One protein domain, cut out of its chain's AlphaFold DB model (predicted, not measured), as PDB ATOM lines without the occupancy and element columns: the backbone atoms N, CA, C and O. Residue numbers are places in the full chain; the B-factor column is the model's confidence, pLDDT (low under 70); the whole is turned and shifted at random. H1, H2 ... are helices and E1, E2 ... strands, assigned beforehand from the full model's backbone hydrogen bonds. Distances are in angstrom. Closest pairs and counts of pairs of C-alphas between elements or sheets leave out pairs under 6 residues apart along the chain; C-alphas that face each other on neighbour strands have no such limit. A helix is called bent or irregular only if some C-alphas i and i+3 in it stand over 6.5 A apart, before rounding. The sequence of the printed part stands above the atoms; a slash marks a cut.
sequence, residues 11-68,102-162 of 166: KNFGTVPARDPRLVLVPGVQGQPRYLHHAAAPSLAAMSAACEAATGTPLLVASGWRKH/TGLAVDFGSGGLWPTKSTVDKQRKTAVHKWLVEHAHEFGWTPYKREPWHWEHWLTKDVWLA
ATOM      1  N   LYS A  11     142.243 109.168  95.952       96.38
ATOM      2  CA  LYS A  11     143.586 109.780  95.893       96.38
ATOM      3  C   LYS A  11     143.667 111.032  94.998       96.38
ATOM      4  O   LYS A  11     144.540 111.858  95.212       96.38
ATOM      5  N   ASN A  12     142.772 111.168  94.014       96.25
ATOM      6  CA  ASN A  12     142.739 112.315  93.103       96.25
ATOM      7  C   ASN A  12     141.843 113.430  93.675       96.25
ATOM      8  O   ASN A  12     142.200 114.608  93.679       96.25
ATOM      9  N   PHE A  13     140.676 113.061  94.211       96.38
ATOM     10  CA  PHE A  13     139.655 114.021  94.638       96.38
ATOM     11  C   PHE A  13     139.625 114.262  96.150       96.38
ATOM     12  O   PHE A  13     139.397 115.382  96.574       96.38
ATOM     13  N   GLY A  14     139.971 113.289  96.976       96.25
ATOM     14  CA  GLY A  14     139.698 113.293  98.411       96.25
ATOM     15  C   GLY A  14     138.298 112.755  98.697       96.25
ATOM     16  O   GLY A  14     137.699 112.080  97.859       96.25
ATOM     17  N   THR A  15     137.783 113.036  99.888       97.12
ATOM     18  CA  THR A  15     136.426 112.661 100.297       97.12
ATOM     19  C   THR A  15     135.589 113.913 100.533       97.12
ATOM     20  O   THR A  15     136.106 114.970 100.903       97.12
ATOM     21  N   VAL A  16     134.286 113.804 100.296       96.75
ATOM     22  CA  VAL A  16     133.313 114.845 100.624       96.75
ATOM     23  C   VAL A  16     132.699 114.504 101.988       96.75
ATOM     24  O   VAL A  16     132.221 113.377 102.162       96.75
ATOM     25  N   PRO A  17     132.723 115.413 102.979       96.19
ATOM     26  CA  PRO A  17     132.083 115.181 104.267       96.19
ATOM     27  C   PRO A  17     130.552 115.179 104.159       96.19
ATOM     28  O   PRO A  17     129.957 115.663 103.199       96.19
ATOM     29  N   ALA A  18     129.893 114.635 105.182       94.31
ATOM     30  CA  ALA A  18     128.440 114.730 105.285       94.31
ATOM     31  C   ALA A  18     128.008 116.201 105.359       94.31
ATOM     32  O   ALA A  18     128.664 116.984 106.044       94.31
ATOM     33  N   ARG A  19     126.875 116.541 104.728       93.50
ATOM     34  CA  ARG A  19     126.315 117.908 104.695       93.50
ATOM     35  C   ARG A  19     127.228 118.948 104.026       93.50
ATOM     36  O   ARG A  19     127.049 120.142 104.247       93.50
ATOM     37  N   ASP A  20     128.206 118.518 103.229       96.56
ATOM     38  CA  ASP A  20     128.999 119.436 102.413       96.56
ATOM     39  C   ASP A  20     128.089 120.141 101.386       96.56
ATOM     40  O   ASP A  20     127.285 119.460 100.745       96.56
ATOM     41  N   PRO A  21     128.213 121.468 101.186       96.56
ATOM     42  CA  PRO A  21     127.396 122.209 100.221       96.56
ATOM     43  C   PRO A  21     127.577 121.737  98.775       96.56
ATOM     44  O   PRO A  21     126.742 122.021  97.926       96.56
ATOM     45  N   ARG A  22     128.651 121.002  98.469       97.38
ATOM     46  CA  ARG A  22     128.846 120.391  97.153       97.38
ATOM     47  C   ARG A  22     127.931 119.198  96.906       97.38
ATOM     48  O   ARG A  22     127.903 118.722  95.779       97.38
ATOM     49  N   LEU A  23     127.216 118.688  97.910       98.12
ATOM     50  CA  LEU A  23     126.279 117.580  97.752       98.12
ATOM     51  C   LEU A  23     124.855 118.096  97.538       98.12
ATOM     52  O   LEU A  23     124.292 118.768  98.397       98.12
ATOM     53  N   VAL A  24     124.250 117.699  96.423       98.12
ATOM     54  CA  VAL A  24     122.854 117.986  96.074       98.12
ATOM     55  C   VAL A  24     122.054 116.694  95.977       98.12
ATOM     56  O   VAL A  24     122.618 115.615  95.779       98.12
ATOM     57  N   LEU A  25     120.736 116.791  96.139       98.44
ATOM     58  CA  LEU A  25     119.836 115.652  95.989       98.44
ATOM     59  C   LEU A  25     119.562 115.380  94.506       98.44
ATOM     60  O   LEU A  25     119.225 116.290  93.754       98.44
ATOM     61  N   VAL A  26     119.664 114.114  94.112       98.56
ATOM     62  CA  VAL A  26     119.267 113.601  92.796       98.56
ATOM     63  C   VAL A  26     118.167 112.544  92.946       98.56
ATOM     64  O   VAL A  26     118.085 111.905  94.009       98.56
ATOM     65  N   PRO A  27     117.324 112.329  91.916       98.56
ATOM     66  CA  PRO A  27     116.277 111.315  91.953       98.56
ATOM     67  C   PRO A  27     116.826 109.926  92.280       98.56
ATOM     68  O   PRO A  27     117.792 109.448  91.677       98.56
ATOM     69  N   GLY A  28     116.192 109.263  93.241       98.38
ATOM     70  CA  GLY A  28     116.537 107.903  93.621       98.38
ATOM     71  C   GLY A  28     115.341 106.967  93.577       98.38
ATOM     72  O   GLY A  28     114.191 107.377  93.405       98.38
ATOM     73  N   VAL A  29     115.636 105.676  93.688       98.00
ATOM     74  CA  VAL A  29     114.616 104.622  93.642       98.00
ATOM     75  C   VAL A  29     113.591 104.792  94.763       98.00
ATOM     76  O   VAL A  29     113.924 105.247  95.858       98.00
ATOM     77  N   GLN A  30     112.340 104.402  94.500       94.94
ATOM     78  CA  GLN A  30     111.240 104.457  95.479       94.94
ATOM     79  C   GLN A  30     110.982 105.869  96.043       94.94
ATOM     80  O   GLN A  30     110.590 106.023  97.198       94.94
ATOM     81  N   GLY A  31     111.258 106.912  95.251       94.69
ATOM     82  CA  GLY A  31     111.102 108.308  95.670       94.69
ATOM     83  C   GLY A  31     112.111 108.760  96.730       94.69
ATOM     84  O   GLY A  31     111.977 109.854  97.268       94.69
ATOM     85  N   GLN A  32     113.119 107.940  97.044       97.56
ATOM     86  CA  GLN A  32     114.131 108.257  98.045       97.56
ATOM     87  C   GLN A  32     115.345 108.889  97.358       97.56
ATOM     88  O   GLN A  32     116.117 108.154  96.740       97.56
ATOM     89  N   PRO A  33     115.569 110.210  97.465       98.00
ATOM     90  CA  PRO A  33     116.678 110.855  96.778       98.00
ATOM     91  C   PRO A  33     118.038 110.385  97.311       98.00
ATOM     92  O   PRO A  33     118.163 109.801  98.396       98.00
ATOM     93  N   ARG A  34     119.088 110.627  96.526       98.56
ATOM     94  CA  ARG A  34     120.482 110.339  96.895       98.56
ATOM     95  C   ARG A  34     121.327 111.587  96.739       98.56
ATOM     96  O   ARG A  34     121.011 112.448  95.934       98.56
ATOM     97  N   TYR A  35     122.398 111.683  97.515       98.62
ATOM     98  CA  TYR A  35     123.348 112.778  97.366       98.62
ATOM     99  C   TYR A  35     124.292 112.517  96.192       98.62
ATOM    100  O   TYR A  35     124.751 111.389  96.014       98.62
ATOM    101  N   LEU A  36     124.619 113.554  95.432       98.69
ATOM    102  CA  LEU A  36     125.648 113.556  94.393       98.69
ATOM    103  C   LEU A  36     126.376 114.903  94.411       98.69
ATOM    104  O   LEU A  36     125.830 115.895  94.887       98.69
ATOM    105  N   HIS A  37     127.600 114.953  93.898       98.56
ATOM    106  CA  HIS A  37     128.304 116.210  93.698       98.56
ATOM    107  C   HIS A  37     127.531 117.130  92.736       98.56
ATOM    108  O   HIS A  37     127.120 116.695  91.659       98.56
ATOM    109  N   HIS A  38     127.385 118.408  93.088       98.19
ATOM    110  CA  HIS A  38     126.605 119.402  92.340       98.19
ATOM    111  C   HIS A  38     127.049 119.508  90.880       98.19
ATOM    112  O   HIS A  38     126.211 119.451  89.994       98.19
ATOM    113  N   ALA A  39     128.358 119.517  90.618       97.75
ATOM    114  CA  ALA A  39     128.891 119.570  89.256       97.75
ATOM    115  C   ALA A  39     128.597 118.320  88.395       97.75
ATOM    116  O   ALA A  39     128.692 118.398  87.177       97.75
ATOM    117  N   ALA A  40     128.247 117.176  88.998       98.25
ATOM    118  CA  ALA A  40     127.880 115.953  88.272       98.25
ATOM    119  C   ALA A  40     126.354 115.768  88.142       98.25
ATOM    120  O   ALA A  40     125.889 114.960  87.341       98.25
ATOM    121  N   ALA A  41     125.551 116.492  88.926       98.44
ATOM    122  CA  ALA A  41     124.096 116.342  88.913       98.44
ATOM    123  C   ALA A  41     123.436 116.775  87.587       98.44
ATOM    124  O   ALA A  41     122.576 116.031  87.112       98.44
ATOM    125  N   PRO A  42     123.838 117.888  86.936       98.38
ATOM    126  CA  PRO A  42     123.287 118.264  85.636       98.38
ATOM    127  C   PRO A  42     123.539 117.217  84.548       98.38
ATOM    128  O   PRO A  42     122.622 116.888  83.798       98.38
ATOM    129  N   SER A  43     124.747 116.645  84.482       98.38
ATOM    130  CA  SER A  43     125.056 115.616  83.482       98.38
ATOM    131  C   SER A  43     124.306 114.313  83.757       98.38
ATOM    132  O   SER A  43     123.836 113.679  82.815       98.38
ATOM    133  N   LEU A  44     124.108 113.940  85.030       98.75
ATOM    134  CA  LEU A  44     123.245 112.811  85.393       98.75
ATOM    135  C   LEU A  44     121.797 113.030  84.937       98.75
ATOM    136  O   LEU A  44     121.181 112.110  84.402       98.75
ATOM    137  N   ALA A  45     121.250 114.228  85.155       98.75
ATOM    138  CA  ALA A  45     119.884 114.559  84.758       98.75
ATOM    139  C   ALA A  45     119.713 114.498  83.231       98.75
ATOM    140  O   ALA A  45     118.772 113.872  82.749       98.75
ATOM    141  N   ALA A  46     120.661 115.070  82.480       98.81
ATOM    142  CA  ALA A  46     120.669 115.011  81.020       98.81
ATOM    143  C   ALA A  46     120.787 113.568  80.498       98.81
ATOM    144  O   ALA A  46     120.015 113.162  79.629       98.81
ATOM    145  N   MET A  47     121.688 112.767  81.079       98.62
ATOM    146  CA  MET A  47     121.848 111.353  80.732       98.62
ATOM    147  C   MET A  47     120.577 110.547  81.035       98.62
ATOM    148  O   MET A  47     120.181 109.700  80.239       98.62
ATOM    149  N   SER A  48     119.924 110.816  82.168       98.75
ATOM    150  CA  SER A  48     118.674 110.154  82.553       98.75
ATOM    151  C   SER A  48     117.544 110.460  81.571       98.75
ATOM    152  O   SER A  48     116.899 109.530  81.094       98.75
ATOM    153  N   ALA A  49     117.366 111.733  81.202       98.81
ATOM    154  CA  ALA A  49     116.352 112.148  80.234       98.81
ATOM    155  C   ALA A  49     116.586 111.526  78.845       98.81
ATOM    156  O   ALA A  49     115.647 111.040  78.216       98.81
ATOM    157  N   ALA A  50     117.838 111.486  78.379       98.75
ATOM    158  CA  ALA A  50     118.183 110.859  77.104       98.75
ATOM    159  C   ALA A  50     117.969 109.333  77.128       98.75
ATOM    160  O   ALA A  50     117.436 108.764  76.174       98.75
ATOM    161  N   CYS A  51     118.317 108.673  78.238       98.62
ATOM    162  CA  CYS A  51     118.065 107.246  78.429       98.62
ATOM    163  C   CYS A  51     116.564 106.935  78.449       98.62
ATOM    164  O   CYS A  51     116.122 105.973  77.818       98.62
ATOM    165  N   GLU A  52     115.770 107.761  79.132       98.69
ATOM    166  CA  GLU A  52     114.318 107.622  79.192       98.69
ATOM    167  C   GLU A  52     113.683 107.788  77.812       98.69
ATOM    168  O   GLU A  52     112.886 106.944  77.411       98.69
ATOM    169  N   ALA A  53     114.095 108.797  77.044       98.69
ATOM    170  CA  ALA A  53     113.612 108.995  75.681       98.69
ATOM    171  C   ALA A  53     113.909 107.788  74.768       98.69
ATOM    172  O   ALA A  53     113.091 107.441  73.919       98.69
ATOM    173  N   ALA A  54     115.056 107.126  74.954       98.50
ATOM    174  CA  ALA A  54     115.469 105.992  74.127       98.50
ATOM    175  C   ALA A  54     114.908 104.634  74.587       98.50
ATOM    176  O   ALA A  54     114.726 103.729  73.774       98.50
ATOM    177  N   THR A  55     114.672 104.457  75.888       98.25
ATOM    178  CA  THR A  55     114.358 103.143  76.486       98.25
ATOM    179  C   THR A  55     113.014 103.093  77.209       98.25
ATOM    180  O   THR A  55     112.598 102.023  77.658       98.25
ATOM    181  N   GLY A  56     112.344 104.234  77.364       98.25
ATOM    182  CA  GLY A  56     111.134 104.387  78.168       98.25
ATOM    183  C   GLY A  56     111.368 104.254  79.675       98.25
ATOM    184  O   GLY A  56     110.410 104.053  80.415       98.25
ATOM    185  N   THR A  57     112.624 104.283  80.145       97.75
ATOM    186  CA  THR A  57     112.957 104.140  81.570       97.75
ATOM    187  C   THR A  57     113.947 105.207  82.039       97.75
ATOM    188  O   THR A  57     115.068 105.244  81.529       97.75
ATOM    189  N   PRO A  58     113.611 106.020  83.058       97.88
ATOM    190  CA  PRO A  58     114.560 106.954  83.646       97.88
ATOM    191  C   PRO A  58     115.622 106.239  84.484       97.88
ATOM    192  O   PRO A  58     115.392 105.178  85.082       97.88
ATOM    193  N   LEU A  59     116.792 106.864  84.597       98.62
ATOM    194  CA  LEU A  59     117.856 106.428  85.495       98.62
ATOM    195  C   LEU A  59     117.570 106.930  86.914       98.62
ATOM    196  O   LEU A  59     117.614 108.131  87.184       98.62
ATOM    197  N   LEU A  60     117.306 106.003  87.836       98.62
ATOM    198  CA  LEU A  60     117.115 106.290  89.257       98.62
ATOM    199  C   LEU A  60     118.280 105.729  90.069       98.62
ATOM    200  O   LEU A  60     118.702 104.581  89.886       98.62
ATOM    201  N   VAL A  61     118.784 106.533  91.002       98.75
ATOM    202  CA  VAL A  61     119.958 106.188  91.808       98.75
ATOM    203  C   VAL A  61     119.559 105.325  93.011       98.75
ATOM    204  O   VAL A  61     118.762 105.729  93.860       98.75
ATOM    205  N   ALA A  62     120.143 104.132  93.125       98.50
ATOM    206  CA  ALA A  62     120.037 103.286  94.315       98.50
ATOM    207  C   ALA A  62     121.014 103.735  95.412       98.50
ATOM    208  O   ALA A  62     120.673 103.728  96.600       98.50
ATOM    209  N   SER A  63     122.218 104.163  95.020       98.38
ATOM    210  CA  SER A  63     123.300 104.594  95.912       98.38
ATOM    211  C   SER A  63     124.126 105.703  95.248       98.38
ATOM    212  O   SER A  63     124.584 105.543  94.124       98.38
ATOM    213  N   GLY A  64     124.283 106.837  95.936       98.31
ATOM    214  CA  GLY A  64     125.072 107.997  95.495       98.31
ATOM    215  C   GLY A  64     126.260 108.222  96.431       98.31
ATOM    216  O   GLY A  64     126.951 107.272  96.784       98.31
ATOM    217  N   TRP A  65     126.486 109.448  96.898       98.56
ATOM    218  CA  TRP A  65     127.520 109.750  97.890       98.56
ATOM    219  C   TRP A  65     127.385 108.889  99.155       98.56
ATOM    220  O   TRP A  65     126.286 108.662  99.673       98.56
ATOM    221  N   ARG A  66     128.531 108.428  99.670       97.81
ATOM    222  CA  ARG A  66     128.628 107.641 100.905       97.81
ATOM    223  C   ARG A  66     129.777 108.147 101.765       97.81
ATOM    224  O   ARG A  66     130.872 108.380 101.268       97.81
ATOM    225  N   LYS A  67     129.552 108.235 103.078       96.88
ATOM    226  CA  LYS A  67     130.620 108.497 104.053       96.88
ATOM    227  C   LYS A  67     131.652 107.360 104.032       96.88
ATOM    228  O   LYS A  67     131.275 106.194 103.889       96.88
ATOM    229  N   HIS A  68     132.923 107.699 104.257       96.06
ATOM    230  CA  HIS A  68     133.978 106.711 104.478       96.06
ATOM    231  C   HIS A  68     133.568 105.704 105.563       96.06
ATOM    232  O   HIS A  68     133.120 106.083 106.651       96.06
ATOM    233  N   THR A 102     133.775 110.459  96.976       98.25
ATOM    234  CA  THR A 102     134.034 111.685  96.203       98.25
ATOM    235  C   THR A 102     132.751 112.423  95.806       98.25
ATOM    236  O   THR A 102     132.820 113.571  95.374       98.25
ATOM    237  N   GLY A 103     131.589 111.766  95.913       98.38
ATOM    238  CA  GLY A 103     130.321 112.264  95.377       98.38
ATOM    239  C   GLY A 103     130.184 112.160  93.852       98.38
ATOM    240  O   GLY A 103     129.224 112.697  93.317       98.38
ATOM    241  N   LEU A 104     131.104 111.486  93.155       98.62
ATOM    242  CA  LEU A 104     131.116 111.368  91.687       98.62
ATOM    243  C   LEU A 104     130.775 109.962  91.168       98.62
ATOM    244  O   LEU A 104     131.044 109.653  90.011       98.62
ATOM    245  N   ALA A 105     130.220 109.097  92.014       98.56
ATOM    246  CA  ALA A 105     129.834 107.743  91.633       98.56
ATOM    247  C   ALA A 105     128.376 107.461  91.989       98.56
ATOM    248  O   ALA A 105     127.890 107.896  93.042       98.56
ATOM    249  N   VAL A 106     127.713 106.701  91.122       98.75
ATOM    250  CA  VAL A 106     126.335 106.246  91.297       98.75
ATOM    251  C   VAL A 106     126.231 104.750  91.050       98.75
ATOM    252  O   VAL A 106     126.874 104.210  90.154       98.75
ATOM    253  N   ASP A 107     125.363 104.105  91.822       98.69
ATOM    254  CA  ASP A 107     124.800 102.807  91.481       98.69
ATOM    255  C   ASP A 107     123.347 103.015  91.043       98.69
ATOM    256  O   ASP A 107     122.537 103.551  91.811       98.69
ATOM    257  N   PHE A 108     123.000 102.580  89.834       98.56
ATOM    258  CA  PHE A 108     121.625 102.617  89.337       98.56
ATOM    259  C   PHE A 108     120.764 101.489  89.912       98.56
ATOM    260  O   PHE A 108     121.243 100.391  90.201       98.56
ATOM    261  N   GLY A 109     119.470 101.774  90.062       98.06
ATOM    262  CA  GLY A 109     118.462 100.831  90.556       98.06
ATOM    263  C   GLY A 109     117.163 100.814  89.747       98.06
ATOM    264  O   GLY A 109     116.112 100.489  90.296       98.06
ATOM    265  N   SER A 110     117.214 101.211  88.474       97.81
ATOM    266  CA  SER A 110     116.087 101.211  87.530       97.81
ATOM    267  C   SER A 110     116.450 100.489  86.228       97.81
ATOM    268  O   SER A 110     117.603 100.117  86.011       97.81
ATOM    269  N   GLY A 111     115.466 100.232  85.358       96.25
ATOM    270  CA  GLY A 111     115.739  99.654  84.033       96.25
ATOM    271  C   GLY A 111     116.274  98.224  84.050       96.25
ATOM    272  O   GLY A 111     116.954  97.797  83.120       96.25
ATOM    273  N   GLY A 112     116.002  97.486  85.129       96.88
ATOM    274  CA  GLY A 112     116.564  96.159  85.366       96.88
ATOM    275  C   GLY A 112     117.992  96.178  85.918       96.88
ATOM    276  O   GLY A 112     118.534  95.098  86.153       96.88
ATOM    277  N   LEU A 113     118.585  97.353  86.162       97.75
ATOM    278  CA  LEU A 113     119.815  97.502  86.938       97.75
ATOM    279  C   LEU A 113     119.509  97.470  88.437       97.75
ATOM    280  O   LEU A 113     118.518  98.034  88.898       97.75
ATOM    281  N   TRP A 114     120.376  96.810  89.200       97.50
ATOM    282  CA  TRP A 114     120.325  96.798  90.662       97.50
ATOM    283  C   TRP A 114     121.705  96.451  91.233       97.50
ATOM    284  O   TRP A 114     122.345  95.546  90.688       97.50
ATOM    285  N   PRO A 115     122.170  97.075  92.336       95.69
ATOM    286  CA  PRO A 115     123.505  96.859  92.899       95.69
ATOM    287  C   PRO A 115     123.647  95.501  93.600       95.69
ATOM    288  O   PRO A 115     123.814  95.393  94.814       95.69
ATOM    289  N   THR A 116     123.561  94.429  92.815       93.56
ATOM    290  CA  THR A 116     123.731  93.050  93.248       93.56
ATOM    291  C   THR A 116     124.529  92.249  92.231       93.56
ATOM    292  O   THR A 116     124.179  92.131  91.056       93.56
ATOM    293  N   LYS A 117     125.586  91.594  92.718       89.56
ATOM    294  CA  LYS A 117     126.423  90.720  91.890       89.56
ATOM    295  C   LYS A 117     125.678  89.497  91.341       89.56
ATOM    296  O   LYS A 117     126.107  88.935  90.341       89.56
ATOM    297  N   SER A 118     124.570  89.084  91.967       92.00
ATOM    298  CA  SER A 118     123.824  87.871  91.592       92.00
ATOM    299  C   SER A 118     123.115  87.963  90.239       92.00
ATOM    300  O   SER A 118     122.669  86.942  89.719       92.00
ATOM    301  N   THR A 119     122.996  89.160  89.658       94.06
ATOM    302  CA  THR A 119     122.268  89.373  88.398       94.06
ATOM    303  C   THR A 119     123.087  90.085  87.324       94.06
ATOM    304  O   THR A 119     122.506  90.501  86.327       94.06
ATOM    305  N   VAL A 120     124.416  90.193  87.467       95.25
ATOM    306  CA  VAL A 120     125.302  90.914  86.522       95.25
ATOM    307  C   VAL A 120     125.023  90.547  85.060       95.25
ATOM    308  O   VAL A 120     124.796  91.437  84.241       95.25
ATOM    309  N   ASP A 121     124.957  89.257  84.730       96.62
ATOM    310  CA  ASP A 121     124.755  88.809  83.344       96.62
ATOM    311  C   ASP A 121     123.378  89.175  82.786       96.62
ATOM    312  O   ASP A 121     123.232  89.424  81.589       96.62
ATOM    313  N   LYS A 122     122.357  89.228  83.648       97.56
ATOM    314  CA  LYS A 122     121.012  89.680  83.271       97.56
ATOM    315  C   LYS A 122     121.001  91.193  83.067       97.56
ATOM    316  O   LYS A 122     120.480  91.664  82.062       97.56
ATOM    317  N   GLN A 123     121.643  91.936  83.968       97.94
ATOM    318  CA  GLN A 123     121.735  93.394  83.911       97.94
ATOM    319  C   GLN A 123     122.398  93.879  82.620       97.94
ATOM    320  O   GLN A 123     121.879  94.784  81.973       97.94
ATOM    321  N   ARG A 124     123.473  93.217  82.171       97.44
ATOM    322  CA  ARG A 124     124.168  93.570  80.919       97.44
ATOM    323  C   ARG A 124     123.309  93.450  79.661       97.44
ATOM    324  O   ARG A 124     123.622  94.068  78.646       97.44
ATOM    325  N   LYS A 125     122.254  92.635  79.710       97.94
ATOM    326  CA  LYS A 125     121.353  92.384  78.578       97.94
ATOM    327  C   LYS A 125     120.202  93.390  78.498       97.94
ATOM    328  O   LYS A 125     119.528  93.417  77.470       97.94
ATOM    329  N   THR A 126     119.988  94.193  79.543       98.38
ATOM    330  CA  THR A 126     118.920  95.205  79.596       98.38
ATOM    331  C   THR A 126     119.122  96.293  78.540       98.38
ATOM    332  O   THR A 126     120.257  96.601  78.164       98.38
ATOM    333  N   ALA A 127     118.022  96.885  78.065       98.31
ATOM    334  CA  ALA A 127     118.066  98.011  77.132       98.31
ATOM    335  C   ALA A 127     118.816  99.207  77.740       98.31
ATOM    336  O   ALA A 127     119.692  99.768  77.093       98.31
ATOM    337  N   VAL A 128     118.555  99.509  79.018       98.38
ATOM    338  CA  VAL A 128     119.227 100.588  79.755       98.38
ATOM    339  C   VAL A 128     120.738 100.375  79.835       98.38
ATOM    340  O   VAL A 128     121.489 101.289  79.518       98.38
ATOM    341  N   HIS A 129     121.222  99.178  80.190       98.06
ATOM    342  CA  HIS A 129     122.670  98.939  80.227       98.06
ATOM    343  C   HIS A 129     123.318  99.099  78.852       98.06
ATOM    344  O   HIS A 129     124.380  99.707  78.745       98.06
ATOM    345  N   LYS A 130     122.707  98.540  77.799       97.88
ATOM    346  CA  LYS A 130     123.232  98.660  76.431       97.88
ATOM    347  C   LYS A 130     123.293 100.122  75.993       97.88
ATOM    348  O   LYS A 130     124.322 100.544  75.485       97.88
ATOM    349  N   TRP A 131     122.244 100.889  76.283       98.06
ATOM    350  CA  TRP A 131     122.210 102.319  76.007       98.06
ATOM    351  C   TRP A 131     123.301 103.076  76.775       98.06
ATOM    352  O   TRP A 131     124.014 103.881  76.192       98.06
ATOM    353  N   LEU A 132     123.510 102.777  78.062       98.00
ATOM    354  CA  LEU A 132     124.578 103.407  78.848       98.00
ATOM    355  C   LEU A 132     125.975 103.082  78.299       98.00
ATOM    356  O   LEU A 132     126.820 103.967  78.208       98.00
ATOM    357  N   VAL A 133     126.226 101.826  77.916       97.56
ATOM    358  CA  VAL A 133     127.483 101.405  77.265       97.56
ATOM    359  C   VAL A 133     127.765 102.236  76.017       97.56
ATOM    360  O   VAL A 133     128.919 102.569  75.748       97.56
ATOM    361  N   GLU A 134     126.712 102.534  75.267       97.25
ATOM    362  CA  GLU A 134     126.780 103.284  74.028       97.25
ATOM    363  C   GLU A 134     126.984 104.781  74.305       97.25
ATOM    364  O   GLU A 134     127.969 105.344  73.842       97.25
ATOM    365  N   HIS A 135     126.163 105.394  75.159       97.62
ATOM    366  CA  HIS A 135     125.995 106.853  75.212       97.62
ATOM    367  C   HIS A 135     126.490 107.544  76.486       97.62
ATOM    368  O   HIS A 135     126.674 108.755  76.480       97.62
ATOM    369  N   ALA A 136     126.739 106.837  77.595       97.75
ATOM    370  CA  ALA A 136     127.045 107.501  78.873       97.75
ATOM    371  C   ALA A 136     128.295 108.403  78.809       97.75
ATOM    372  O   ALA A 136     128.357 109.443  79.470       97.75
ATOM    373  N   HIS A 137     129.262 108.040  77.963       96.81
ATOM    374  CA  HIS A 137     130.478 108.817  77.729       96.81
ATOM    375  C   HIS A 137     130.198 110.221  77.160       96.81
ATOM    376  O   HIS A 137     130.931 111.155  77.480       96.81
ATOM    377  N   GLU A 138     129.111 110.395  76.400       96.81
ATOM    378  CA  GLU A 138     128.660 111.688  75.856       96.81
ATOM    379  C   GLU A 138     128.273 112.672  76.974       96.81
ATOM    380  O   GLU A 138     128.325 113.885  76.796       96.81
ATOM    381  N   PHE A 139     127.958 112.144  78.161       97.12
ATOM    382  CA  PHE A 139     127.603 112.899  79.362       97.12
ATOM    383  C   PHE A 139     128.732 112.925  80.406       97.12
ATOM    384  O   PHE A 139     128.499 113.319  81.546       97.12
ATOM    385  N   GLY A 140     129.942 112.469  80.059       96.38
ATOM    386  CA  GLY A 140     131.086 112.421  80.979       96.38
ATOM    387  C   GLY A 140     131.054 111.271  81.996       96.38
ATOM    388  O   GLY A 140     131.861 111.256  82.931       96.38
ATOM    389  N   TRP A 141     130.148 110.302  81.823       97.94
ATOM    390  CA  TRP A 141     130.027 109.123  82.681       97.94
ATOM    391  C   TRP A 141     130.759 107.925  82.085       97.94
ATOM    392  O   TRP A 141     130.654 107.625  80.897       97.94
ATOM    393  N   THR A 142     131.477 107.196  82.933       97.44
ATOM    394  CA  THR A 142     132.233 106.002  82.538       97.44
ATOM    395  C   THR A 142     131.883 104.811  83.427       97.44
ATOM    396  O   THR A 142     131.567 104.989  84.607       97.44
ATOM    397  N   PRO A 143     131.903 103.585  82.885       96.88
ATOM    398  CA  PRO A 143     131.537 102.390  83.628       96.88
ATOM    399  C   PRO A 143     132.627 101.967  84.618       96.88
ATOM    400  O   PRO A 143     133.824 102.074  84.341       96.88
ATOM    401  N   TYR A 144     132.213 101.313  85.706       95.06
ATOM    402  CA  TYR A 144     133.032 100.267  86.315       95.06
ATOM    403  C   TYR A 144     132.630  98.919  85.710       95.06
ATOM    404  O   TYR A 144     131.593  98.350  86.042       95.06
ATOM    405  N   LYS A 145     133.453  98.365  84.815       94.19
ATOM    406  CA  LYS A 145     133.100  97.212  83.969       94.19
ATOM    407  C   LYS A 145     132.669  95.988  84.754       94.19
ATOM    408  O   LYS A 145     131.908  95.195  84.214       94.19
ATOM    409  N   ARG A 146     133.135  95.795  85.990       92.69
ATOM    410  CA  ARG A 146     132.725  94.659  86.836       92.69
ATOM    411  C   ARG A 146     131.256  94.746  87.259       92.69
ATOM    412  O   ARG A 146     130.613  93.707  87.400       92.69
ATOM    413  N   GLU A 147     130.741  95.954  87.420       95.56
ATOM    414  CA  GLU A 147     129.458  96.252  88.046       95.56
ATOM    415  C   GLU A 147     128.583  97.054  87.066       95.56
ATOM    416  O   GLU A 147     128.738  98.265  86.964       95.56
ATOM    417  N   PRO A 148     127.659  96.418  86.317       97.12
ATOM    418  CA  PRO A 148     126.879  97.087  85.263       97.12
ATOM    419  C   PRO A 148     126.003  98.250  85.764       97.12
ATOM    420  O   PRO A 148     125.599  99.107  84.981       97.12
ATOM    421  N   TRP A 149     125.710  98.284  87.062       98.25
ATOM    422  CA  TRP A 149     124.979  99.365  87.719       98.25
ATOM    423  C   TRP A 149     125.859 100.566  88.091       98.25
ATOM    424  O   TRP A 149     125.299 101.620  88.379       98.25
ATOM    425  N   HIS A 150     127.189 100.418  88.131       98.19
ATOM    426  CA  HIS A 150     128.105 101.393  88.723       98.19
ATOM    427  C   HIS A 150     128.759 102.281  87.665       98.19
ATOM    428  O   HIS A 150     129.484 101.799  86.787       98.19
ATOM    429  N   TRP A 151     128.547 103.587  87.800       98.50
ATOM    430  CA  TRP A 151     129.029 104.596  86.863       98.50
ATOM    431  C   TRP A 151     129.684 105.755  87.606       98.50
ATOM    432  O   TRP A 151     129.240 106.166  88.681       98.50
ATOM    433  N   GLU A 152     130.763 106.272  87.029       98.38
ATOM    434  CA  GLU A 152     131.627 107.284  87.630       98.38
ATOM    435  C   GLU A 152     131.770 108.478  86.674       98.38
ATOM    436  O   GLU A 152     132.050 108.297  85.485       98.38
ATOM    437  N   HIS A 153     131.580 109.693  87.188       98.00
ATOM    438  CA  HIS A 153     131.688 110.936  86.424       98.00
ATOM    439  C   HIS A 153     133.030 111.617  86.674       98.00
ATOM    440  O   HIS A 153     133.407 111.868  87.821       98.00
ATOM    441  N   TRP A 154     133.739 111.982  85.610       93.44
ATOM    442  CA  TRP A 154     135.020 112.671  85.746       93.44
ATOM    443  C   TRP A 154     134.891 114.182  85.698       93.44
ATOM    444  O   TRP A 154     134.129 114.745  84.924       93.44
ATOM    445  N   LEU A 155     135.688 114.837  86.536       94.31
ATOM    446  CA  LEU A 155     135.830 116.284  86.605       94.31
ATOM    447  C   LEU A 155     137.311 116.629  86.744       94.31
ATOM    448  O   LEU A 155     138.119 115.797  87.169       94.31
ATOM    449  N   THR A 156     137.664 117.879  86.466       95.50
ATOM    450  CA  THR A 156     138.935 118.423  86.947       95.50
ATOM    451  C   THR A 156     138.875 118.633  88.461       95.50
ATOM    452  O   THR A 156     137.801 118.735  89.065       95.50
ATOM    453  N   LYS A 157     140.048 118.701  89.100       95.44
ATOM    454  CA  LYS A 157     140.138 118.926  90.545       95.44
ATOM    455  C   LYS A 157     139.506 120.255  90.962       95.44
ATOM    456  O   LYS A 157     138.823 120.290  91.981       95.44
ATOM    457  N   ASP A 158     139.682 121.304  90.164       96.88
ATOM    458  CA  ASP A 158     139.162 122.640  90.469       96.88
ATOM    459  C   ASP A 158     137.632 122.673  90.445       96.88
ATOM    460  O   ASP A 158     137.009 123.190  91.371       96.88
ATOM    461  N   VAL A 159     137.009 122.019  89.457       96.50
ATOM    462  CA  VAL A 159     135.542 121.895  89.390       96.50
ATOM    463  C   VAL A 159     134.997 121.084  90.571       96.50
ATOM    464  O   VAL A 159     133.929 121.388  91.098       96.50
ATOM    465  N   TRP A 160     135.738 120.077  91.038       97.69
ATOM    466  CA  TRP A 160     135.370 119.311  92.232       97.69
ATOM    467  C   TRP A 160     135.542 120.099  93.549       97.69
ATOM    468  O   TRP A 160     134.860 119.842  94.544       97.69
ATOM    469  N   LEU A 161     136.470 121.058  93.595       96.75
ATOM    470  CA  LEU A 161     136.649 121.940  94.754       96.75
ATOM    471  C   LEU A 161     135.610 123.068  94.791       96.75
ATOM    472  O   LEU A 161     135.267 123.537  95.879       96.75
ATOM    473  N   ALA A 162     135.099 123.482  93.630       95.06
ATOM    474  CA  ALA A 162     134.106 124.539  93.521       95.06
ATOM    475  C   ALA A 162     132.830 124.202  94.307       95.06
ATOM    476  O   ALA A 162     132.343 123.070  94.296       95.06
TER     477      ALA A 162
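AT A GLANCE: This is residues 11 to 68 and 102 to 162 of the 166 residues of the protein "VanY domain-containing protein" of Hyphomicrobiaceae bacterium (UniProt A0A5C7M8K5). A four-strand twisted sheet, E3, E4, E6 and E5, has helix H3 over its edge strand E5, and the long helix H1 packs on H3; a separate hairpin, E1 and E2, packs with E2 on E3 and E4 and with E1 on the first part of H1. Two small helices lie at opposite ends of the longest axis, H2 at one and H4 at the other. The 119 printed residues have four named helices and six named strands, in the order E1 E2 H1 E3 E4 H2 H3 E5 E6 H4. The class is mixed, helices and strands; both sheets, E3 - E4 - E6 - E5 and E1 - E2, are antiparallel. The whole is compact, with a radius of gyration of the C-alphas of 13.6 A, and spans 37 by 28 by 27 A.

HOW THE PARTS SIT: After residues 11 to 22, which hold no named element, E1, residues 23 to 26, and E2, residues 34 to 37, form a hairpin; N 24 and O 36 are 2.8 A apart and N 36 and O 24 are 2.9 A apart, within hydrogen-bond range. H1, residues 38 to 55, follows by a tight link; its closest C-alpha pair with E1, Val 24 and His 38, is 5.5 A apart. E3, residues 61 to 63, is an edge strand, and its Ser 63 is 6.5 A from Arg 34 of E2, the closest C-alphas of the two. E4, residues 105 to 108, is staggered: it pairs with E3 over residues 107 to 108, where N 107 and O 63 are 2.8 A apart, and with E6, residues 150 to 153, over residues 105 to 107, where N 106 and O 151 are 2.9 A apart. H2, residues 117 to 123, is not on the sheet. It is close to but not clearly touching H3, residues 127 to 139, with the C-alphas of Gln 123 and His 129 closest at 6.7 A, and about perpendicular at 90 degrees. H3 touches H1, closest C-alphas Ser 43 and Phe 139 at 5.6 A, at a steep tilt of 42 degrees, opposite ways. E5, residues 141 to 143, is the other edge strand and forms a hairpin with E6; N 142 and O 152 are 2.8 A apart. H3 is over E5 at a height over the sheet of 8.4 A, slantwise to the strands at 34 degrees on the local plane. The sheet with H1 and H3 makes two layers, helices on one face of a sheet, though H1, at a height over the sheet of 4.0 A, is only just at the sheet's level. E4, H2, H3 and E5 form a split strand-helix-strand unit, two strands running the same way with E6 between them, and its crossover is right-handed. H4, residues 157 to 161, is close to but not clearly touching H1, closest C-alphas Ala 39 and Val 159 at 7.0 A. In H4 every O i to N i+4 pair is within hydrogen-bond range; the figures are 12 of 14 in H1, 6 of 9 in H3 and 1 of 3 in H2, which has 2 of 4 O i to N i+3 pairs within range.

IN THESE COORDINATES: E1 begins at C-alpha 23, (126.279, 117.580, 97.752), and E2 is 10.3 A long. H1 is 25.8 A long and ends at C-alpha 55, (114.358, 103.143, 76.486). H3 is 17.8 A, E6 10.4 A, E4 9.9 A and H2 9.6 A long. H4 ends at C-alpha 161, (136.649, 121.940, 94.754). H1 is irregular, but only just, with C-alphas 39 and 42 at 6.8 A; H2 is irregular with C-alphas 118 and 121 at 8.4 A, and H3 with C-alphas 134 and 137 at 7.6 A.

THE WHOLE: The C-alphas of Lys 122 and Ala 162 are the two farthest apart, at 38.6 A. Residues 69 to 101 are cut out, and C-alphas 68 and 102 are 9.7 A apart across the cut, in the link E3 to E4. Of the links printed whole, none is long. The mean pLDDT of the printed part is 97.3, and no printed residue is under 70.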